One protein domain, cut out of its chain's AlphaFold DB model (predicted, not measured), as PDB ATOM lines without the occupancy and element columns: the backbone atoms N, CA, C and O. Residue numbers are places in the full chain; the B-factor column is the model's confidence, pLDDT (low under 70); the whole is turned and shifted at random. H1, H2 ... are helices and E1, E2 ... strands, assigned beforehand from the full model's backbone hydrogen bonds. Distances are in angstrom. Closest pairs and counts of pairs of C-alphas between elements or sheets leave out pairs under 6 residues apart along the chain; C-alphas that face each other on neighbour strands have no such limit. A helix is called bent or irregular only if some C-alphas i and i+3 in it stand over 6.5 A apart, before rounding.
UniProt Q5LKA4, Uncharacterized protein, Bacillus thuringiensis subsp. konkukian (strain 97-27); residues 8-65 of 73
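What this domain is: This is residues 8 to 65 of the 73 residues of an uncharacterized protein of Bacillus thuringiensis subsp. konkukian (strain 97-27) (UniProt Q5LKA4). A twisted sheet of three strands, the long bent E1 and the short E2 and E3, stands next to a two-stranded hairpin, E4 and E5, and a short helix, H1, continues directly from E5 on the side away from the three-stranded sheet. From H1 the unnamed tail, residues 57 to 65, folds back toward E1. The 58 printed residues hold five named strands and then one named helix, mixed in class; both sheets are antiparallel, in the orders E1, E2, E3 and E4, E5. The whole is compact, with a radius of gyration of the C-alphas of 10.8 A and spans of 29 by 29 by 17 A.

Where its parts are: Find C-alpha 12 at (212.486, 135.883, 158.495); from there E1, residues 12 to 19, runs 20.6 A and bends by 54 degrees at residue 16. E2 is residues 25 to 28, 9.4 A, and E3 residues 33 to 35, 7.0 A. Next come E4, residues 39 to 43, 12.5 A, and E5, residues 46 to 49, 10.0 A. H1, residues 50 to 56, runs 10.0 A to C-alpha 56 at (209.336, 133.150, 182.831).

How they stand to each other: Start at the meander E1, E2, E3, each strand the antiparallel neighbour of the one before; it is only just strongly twisted, its C-alphas up to 4.3 A off the best plane. In the hairpin E1 and E2, look for N 28 and O 16 at 2.8 A; in the hairpin E2 and E3, N 34 and O 27 at 2.8 A. E1 and E4 are near each other, with 11 pairs of C-alphas within 10 A. In the hairpin E4 and E5, N 41 and O 48 are 2.8 A apart. The closest C-alphas of E4 and H1, Ala 39 and Ile 50, are 5.7 A apart. H1 is not on the three-stranded sheet, and 2 of its 3 O i to N i+4 pairs are within hydrogen-bond range.

The domain as a whole: The two C-alphas farthest apart, Asn 22 and Lys 45, are 30.3 A apart. The printed part has no cut, and the links between named elements are tight. No printed residue is under 70 in pLDDT.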
ATOM      1  N   ILE A   8     206.874 137.517 155.085       71.88
ATOM      2  CA  ILE A   8     208.262 137.090 154.852       71.88
ATOM      3  C   ILE A   8     209.109 138.271 154.386       71.88
ATOM      4  O   ILE A   8     208.892 138.825 153.303       71.88
ATOM      5  N   HIS A   9     210.121 138.615 155.174       75.31
ATOM      6  CA  HIS A   9     211.099 139.640 154.853       75.31
ATOM      7  C   HIS A   9     212.515 139.156 155.110       75.31
ATOM      8  O   HIS A   9     212.833 138.671 156.195       75.31
ATOM      9  N   GLU A  10     213.359 139.346 154.095       78.38
ATOM     10  CA  GLU A  10     214.716 138.805 154.063       78.38
ATOM     11  C   GLU A  10     214.676 137.285 154.302       78.38
ATOM     12  O   GLU A  10     214.087 136.561 153.501       78.38
ATOM     13  N   ASP A  11     215.228 136.837 155.431       85.50
ATOM     14  CA  ASP A  11     215.284 135.442 155.868       85.50
ATOM     15  C   ASP A  11     214.346 135.157 157.051       85.50
ATOM     16  O   ASP A  11     214.540 134.172 157.762       85.50
ATOM     17  N   TYR A  12     213.369 136.024 157.337       86.56
ATOM     18  CA  TYR A  12     212.486 135.883 158.495       86.56
ATOM     19  C   TYR A  12     211.013 136.034 158.125       86.56
ATOM     20  O   TYR A  12     210.622 136.939 157.394       86.56
ATOM     21  N   THR A  13     210.176 135.183 158.707       88.44
ATOM     22  CA  THR A  13     208.729 135.379 158.750       88.44
ATOM     23  C   THR A  13     208.388 136.167 160.003       88.44
ATOM     24  O   THR A  13     208.707 135.725 161.107       88.44
ATOM     25  N   TYR A  14     207.736 137.314 159.840       89.00
ATOM     26  CA  TYR A  14     207.265 138.161 160.932       89.00
ATOM     27  C   TYR A  14     205.772 137.960 161.164       89.00
ATOM     28  O   TYR A  14     204.990 137.914 160.215       89.00
ATOM     29  N   GLY A  15     205.378 137.904 162.432       90.94
ATOM     30  CA  GLY A  15     203.985 137.718 162.810       90.94
ATOM     31  C   GLY A  15     203.737 137.924 164.298       90.94
ATOM     32  O   GLY A  15     204.562 138.483 165.031       90.94
ATOM     33  N   PHE A  16     202.586 137.445 164.750       90.75
ATOM     34  CA  PHE A  16     202.153 137.529 166.140       90.75
ATOM     35  C   PHE A  16     201.965 136.146 166.743       90.75
ATOM     36  O   PHE A  16     201.567 135.199 166.074       90.75
ATOM     37  N   LEU A  17     202.242 136.035 168.037       90.75
ATOM     38  CA  LEU A  17     202.064 134.791 168.765       90.75
ATOM     39  C   LEU A  17     200.621 134.647 169.231       90.75
ATOM     40  O   LEU A  17     200.121 135.504 169.954       90.75
ATOM     41  N   PHE A  18     199.958 133.543 168.906       88.81
ATOM     42  CA  PHE A  18     198.596 133.274 169.377       88.81
ATOM     43  C   PHE A  18     198.397 131.813 169.742       88.81
ATOM     44  O   PHE A  18     199.174 130.939 169.363       88.81
ATOM     45  N   TYR A  19     197.325 131.544 170.488       86.38
ATOM     46  CA  TYR A  19     196.866 130.179 170.691       86.38
ATOM     47  C   TYR A  19     196.152 129.686 169.437       86.38
ATOM     48  O   TYR A  19     195.052 130.136 169.120       86.38
ATOM     49  N   SER A  20     196.752 128.701 168.775       83.88
ATOM     50  CA  SER A  20     196.082 127.908 167.750       83.88
ATOM     51  C   SER A  20     194.911 127.131 168.367       83.88
ATOM     52  O   SER A  20     194.832 126.931 169.586       83.88
ATOM     53  N   LYS A  21     194.015 126.607 167.525       83.38
ATOM     54  CA  LYS A  21     192.844 125.807 167.946       83.38
ATOM     55  C   LYS A  21     193.218 124.625 168.849       83.38
ATOM     56  O   LYS A  21     192.453 124.252 169.734       83.38
ATOM     57  N   ASN A  22     194.428 124.089 168.680       85.00
ATOM     58  CA  ASN A  22     194.981 123.004 169.494       85.00
ATOM     59  C   ASN A  22     195.645 123.477 170.805       85.00
ATOM     60  O   ASN A  22     196.396 122.718 171.415       85.00
ATOM     61  N   LYS A  23     195.408 124.728 171.231       80.00
ATOM     62  CA  LYS A  23     196.002 125.383 172.415       80.00
ATOM     63  C   LYS A  23     197.535 125.455 172.416       80.00
ATOM     64  O   LYS A  23     198.140 125.716 173.452       80.00
ATOM     65  N   ARG A  24     198.177 125.236 171.268       85.69
ATOM     66  CA  ARG A  24     199.614 125.468 171.084       85.69
ATOM     67  C   ARG A  24     199.833 126.920 170.691       85.69
ATOM     68  O   ARG A  24     199.014 127.475 169.964       85.69
ATOM     69  N   ILE A  25     200.921 127.510 171.165       88.00
ATOM     70  CA  ILE A  25     201.323 128.841 170.718       88.00
ATOM     71  C   ILE A  25     201.973 128.692 169.340       88.00
ATOM     72  O   ILE A  25     202.840 127.834 169.168       88.00
ATOM     73  N   VAL A  26     201.530 129.496 168.381       90.31
ATOM     74  CA  VAL A  26     202.023 129.543 166.997       90.31
ATOM     75  C   VAL A  26     202.336 130.985 166.615       90.31
ATOM     76  O   VAL A  26     201.787 131.902 167.225       90.31
ATOM     77  N   LEU A  27     203.207 131.177 165.626       90.56
ATOM     78  CA  LEU A  27     203.369 132.460 164.952       90.56
ATOM     79  C   LEU A  27     202.354 132.515 163.814       90.56
ATOM     80  O   LEU A  27     202.381 131.645 162.951       90.56
ATOM     81  N   ASP A  28     201.493 133.518 163.813       89.19
ATOM     82  CA  ASP A  28     200.553 133.804 162.734       89.19
ATOM     83  C   ASP A  28     201.066 135.016 161.945       89.19
ATOM     84  O   ASP A  28     201.247 136.097 162.517       89.19
ATOM     85  N   ASP A  29     201.355 134.822 160.655       85.88
ATOM     86  CA  ASP A  29     201.749 135.895 159.727       85.88
ATOM     87  C   ASP A  29     200.554 136.502 158.963       85.88
ATOM     88  O   ASP A  29     200.745 137.330 158.073       85.88
ATOM     89  N   GLY A  30     199.326 136.087 159.296       83.44
ATOM     90  CA  GLY A  30     198.081 136.470 158.632       83.44
ATOM     91  C   GLY A  30     197.670 135.544 157.481       83.44
ATOM     92  O   GLY A  30     196.546 135.649 156.986       83.44
ATOM     93  N   VAL A  31     198.546 134.629 157.054       83.94
ATOM     94  CA  VAL A  31     198.303 133.664 155.968       83.94
ATOM     95  C   VAL A  31     198.483 132.229 156.460       83.94
ATOM     96  O   VAL A  31     197.690 131.350 156.113       83.94
ATOM     97  N   GLN A  32     199.523 131.980 157.252       85.81
ATOM     98  CA  GLN A  32     199.931 130.674 157.749       85.81
ATOM     99  C   GLN A  32     200.342 130.732 159.223       85.81
ATOM    100  O   GLN A  32     200.856 131.728 159.730       85.81
ATOM    101  N   GLU A  33     200.149 129.600 159.900       89.50
ATOM    102  CA  GLU A  33     200.637 129.368 161.257       89.50
ATOM    103  C   GLU A  33     201.980 128.621 161.202       89.50
ATOM    104  O   GLU A  33     202.096 127.592 160.533       89.50
ATOM    105  N   TYR A  34     202.972 129.086 161.961       87.56
ATOM    106  CA  TYR A  34     204.299 128.473 162.039       87.56
ATOM    107  C   TYR A  34     204.611 127.993 163.461       87.56
ATOM    108  O   TYR A  34     204.255 128.656 164.446       87.56
ATOM    109  N   PRO A  35     205.304 126.848 163.600       88.12
ATOM    110  CA  PRO A  35     205.795 126.384 164.888       88.12
ATOM    111  C   PRO A  35     206.856 127.345 165.426       88.12
ATOM    112  O   PRO A  35     207.784 127.739 164.728       88.12
ATOM    113  N   ILE A  36     206.728 127.703 166.696       88.00
ATOM    114  CA  ILE A  36     207.525 128.768 167.313       88.00
ATOM    115  C   ILE A  36     208.826 128.275 167.945       88.00
ATOM    116  O   ILE A  36     209.448 129.028 168.680       88.00
ATOM    117  N   ASP A  37     209.237 127.027 167.727       85.56
ATOM    118  CA  ASP A  37     210.360 126.428 168.464       85.56
ATOM    119  C   ASP A  37     211.684 127.192 168.276       85.56
ATOM    120  O   ASP A  37     212.510 127.218 169.181       85.56
ATOM    121  N   ALA A  38     211.848 127.887 167.146       84.44
ATOM    122  CA  ALA A  38     212.975 128.782 166.870       84.44
ATOM    123  C   ALA A  38     212.564 130.266 166.776       84.44
ATOM    124  O   ALA A  38     213.264 131.063 166.154       84.44
ATOM    125  N   ALA A  39     211.411 130.638 167.341       89.62
ATOM    126  CA  ALA A  39     210.922 132.008 167.276       89.62
ATOM    127  C   ALA A  39     211.719 132.935 168.196       89.62
ATOM    128  O   ALA A  39     212.011 132.614 169.354       89.62
ATOM    129  N   GLU A  40     211.988 134.130 167.691       91.88
ATOM    130  CA  GLU A  40     212.503 135.247 168.462       91.88
ATOM    131  C   GLU A  40     211.386 136.270 168.655       91.88
ATOM    132  O   GLU A  40     210.773 136.743 167.699       91.88
ATOM    133  N   VAL A  41     211.118 136.625 169.900       90.44
ATOM    134  CA  VAL A  41     210.058 137.545 170.296       90.44
ATOM    135  C   VAL A  41     210.639 138.937 170.467       90.44
ATOM    136  O   VAL A  41     211.682 139.106 171.096       90.44
ATOM    137  N   LEU A  42     209.958 139.935 169.916       89.81
ATOM    138  CA  LEU A  42     210.340 141.330 170.055       89.81
ATOM    139  C   LEU A  42     209.906 141.845 171.431       89.81
ATOM    140  O   LEU A  42     208.718 142.051 171.684       89.81
ATOM    141  N   LEU A  43     210.880 142.093 172.299       85.56
ATOM    142  CA  LEU A  43     210.698 142.733 173.596       85.56
ATOM    143  C   LEU A  43     211.371 144.096 173.557       85.56
ATOM    144  O   LEU A  43     212.575 144.190 173.338       85.56
ATOM    145  N   GLU A  44     210.585 145.150 173.762       84.62
ATOM    146  CA  GLU A  44     211.015 146.547 173.635       84.62
ATOM    147  C   GLU A  44     211.645 146.856 172.263       84.62
ATOM    148  O   GLU A  44     210.965 147.368 171.372       84.62
ATOM    149  N   LYS A  45     212.935 146.553 172.082       83.75
ATOM    150  CA  LYS A  45     213.710 146.761 170.850       83.75
ATOM    151  C   LYS A  45     214.640 145.595 170.503       83.75
ATOM    152  O   LYS A  45     215.395 145.707 169.539       83.75
ATOM    153  N   GLU A  46     214.597 144.505 171.261       87.94
ATOM    154  CA  GLU A  46     215.468 143.349 171.077       87.94
ATOM    155  C   GLU A  46     214.657 142.090 170.786       87.94
ATOM    156  O   GLU A  46     213.526 141.925 171.243       87.94
ATOM    157  N   PHE A  47     215.255 141.204 169.999       88.12
ATOM    158  CA  PHE A  47     214.699 139.898 169.687       88.12
ATOM    159  C   PHE A  47     215.280 138.869 170.654       88.12
ATOM    160  O   PHE A  47     216.496 138.704 170.734       88.12
ATOM    161  N   VAL A  48     214.406 138.195 171.399       89.50
ATOM    162  CA  VAL A  48     214.777 137.213 172.425       89.50
ATOM    163  C   VAL A  48     214.133 135.873 172.101       89.50
ATOM    164  O   VAL A  48     212.948 135.813 171.786       89.50
ATOM    165  N   PHE A  49     214.891 134.781 172.196       90.19
ATOM    166  CA  PHE A  49     214.360 133.445 171.932       90.19
ATOM    167  C   PHE A  49     213.190 133.094 172.848       90.19
ATOM    168  O   PHE A  49     213.216 133.329 174.059       90.19
ATOM    169  N   ILE A  50     212.171 132.461 172.270       86.81
ATOM    170  CA  ILE A  50     210.958 132.103 173.000       86.81
ATOM    171  C   ILE A  50     211.203 131.129 174.156       86.81
ATOM    172  O   ILE A  50     210.434 131.124 175.114       86.81
ATOM    173  N   ASP A  51     212.272 130.331 174.106       86.25
ATOM    174  CA  ASP A  51     212.647 129.436 175.204       86.25
ATOM    175  C   ASP A  51     212.997 130.199 176.486       86.25
ATOM    176  O   ASP A  51     212.678 129.738 177.580       86.25
ATOM    177  N   GLU A  52     213.576 131.397 176.374       85.00
ATOM    178  CA  GLU A  52     213.831 132.255 177.535       85.00
ATOM    179  C   GLU A  52     212.516 132.794 178.118       85.00
ATOM    180  O   GLU A  52     212.338 132.851 179.334       85.00
ATOM    181  N   LEU A  53     211.543 133.108 177.259       82.00
ATOM    182  CA  LEU A  53     210.226 133.592 177.676       82.00
ATOM    183  C   LEU A  53     209.346 132.501 178.294       82.00
ATOM    184  O   LEU A  53     208.653 132.752 179.281       82.00
ATOM    185  N   ARG A  54     209.399 131.276 177.757       81.06
ATOM    186  CA  ARG A  54     208.676 130.108 178.293       81.06
ATOM    187  C   ARG A  54     209.094 129.775 179.726       81.06
ATOM    188  O   ARG A  54     208.264 129.277 180.482       81.06
ATOM    189  N   LYS A  55     210.343 130.065 180.108       82.50
ATOM    190  CA  LYS A  55     210.846 129.887 181.483       82.50
ATOM    191  C   LYS A  55     210.256 130.895 182.469       82.50
ATOM    192  O   LYS A  55     210.188 130.596 183.657       82.50
ATOM    193  N   LEU A  56     209.865 132.078 181.991       76.31
ATOM    194  CA  LEU A  56     209.336 133.150 182.831       76.31
ATOM    195  C   LEU A  56     207.835 132.981 183.066       76.31
ATOM    196  O   LEU A  56     207.412 132.814 184.205       76.31
ATOM    197  N   ASP A  57     207.033 133.046 182.000       77.56
ATOM    198  CA  ASP A  57     205.575 132.920 182.090       77.56
ATOM    199  C   ASP A  57     204.950 132.630 180.707       77.56
ATOM    200  O   ASP A  57     204.788 133.548 179.892       77.56
ATOM    201  N   PRO A  58     204.545 131.377 180.426       72.19
ATOM    202  CA  PRO A  58     203.926 131.000 179.155       72.19
ATOM    203  C   PRO A  58     202.641 131.770 178.827       72.19
ATOM    204  O   PRO A  58     202.298 131.917 177.654       72.19
ATOM    205  N   LEU A  59     201.925 132.274 179.840       76.31
ATOM    206  CA  LEU A  59     200.659 132.986 179.648       76.31
ATOM    207  C   LEU A  59     200.852 134.396 179.084       76.31
ATOM    208  O   LEU A  59     199.900 134.960 178.549       76.31
ATOM    209  N   LYS A  60     202.065 134.954 179.172       80.56
ATOM    210  CA  LYS A  60     202.395 136.299 178.671       80.56
ATOM    211  C   LYS A  60     202.940 136.316 177.245       80.56
ATOM    212  O   LYS A  60     203.209 137.386 176.714       80.56
ATOM    213  N   ILE A  61     203.120 135.144 176.645       82.56
ATOM    214  CA  ILE A  61     203.666 134.983 175.295       82.56
ATOM    215  C   ILE A  61     202.659 135.373 174.190       82.56
ATOM    216  O   ILE A  61     203.072 136.023 173.228       82.56
ATOM    217  N   PRO A  62     201.362 135.011 174.268       87.44
ATOM    218  CA  PRO A  62     200.388 135.392 173.246       87.44
ATOM    219  C   PRO A  62     200.206 136.912 173.131       87.44
ATOM    220  O   PRO A  62     200.218 137.631 174.126       87.44
ATOM    221  N   GLY A  63     199.991 137.396 171.911       87.25
ATOM    222  CA  GLY A  63     199.879 138.810 171.554       87.25
ATOM    223  C   GLY A  63     201.223 139.501 171.313       87.25
ATOM    224  O   GLY A  63     201.242 140.622 170.802       87.25
ATOM    225  N   LEU A  64     202.347 138.852 171.638       89.75
ATOM    226  CA  LEU A  64     203.669 139.394 171.353       89.75
ATOM    227  C   LEU A  64     204.015 139.238 169.873       89.75
ATOM    228  O   LEU A  64     203.655 138.257 169.220       89.75
ATOM    229  N   ARG A  65     204.755 140.218 169.357       90.38
ATOM    230  CA  ARG A  65     205.344 140.148 168.020       90.38
ATOM    231  C   ARG A  65     206.553 139.240 168.054       90.38
ATOM    232  O   ARG A  65     207.367 139.338 168.969       90.38
TER     233      ARG A  65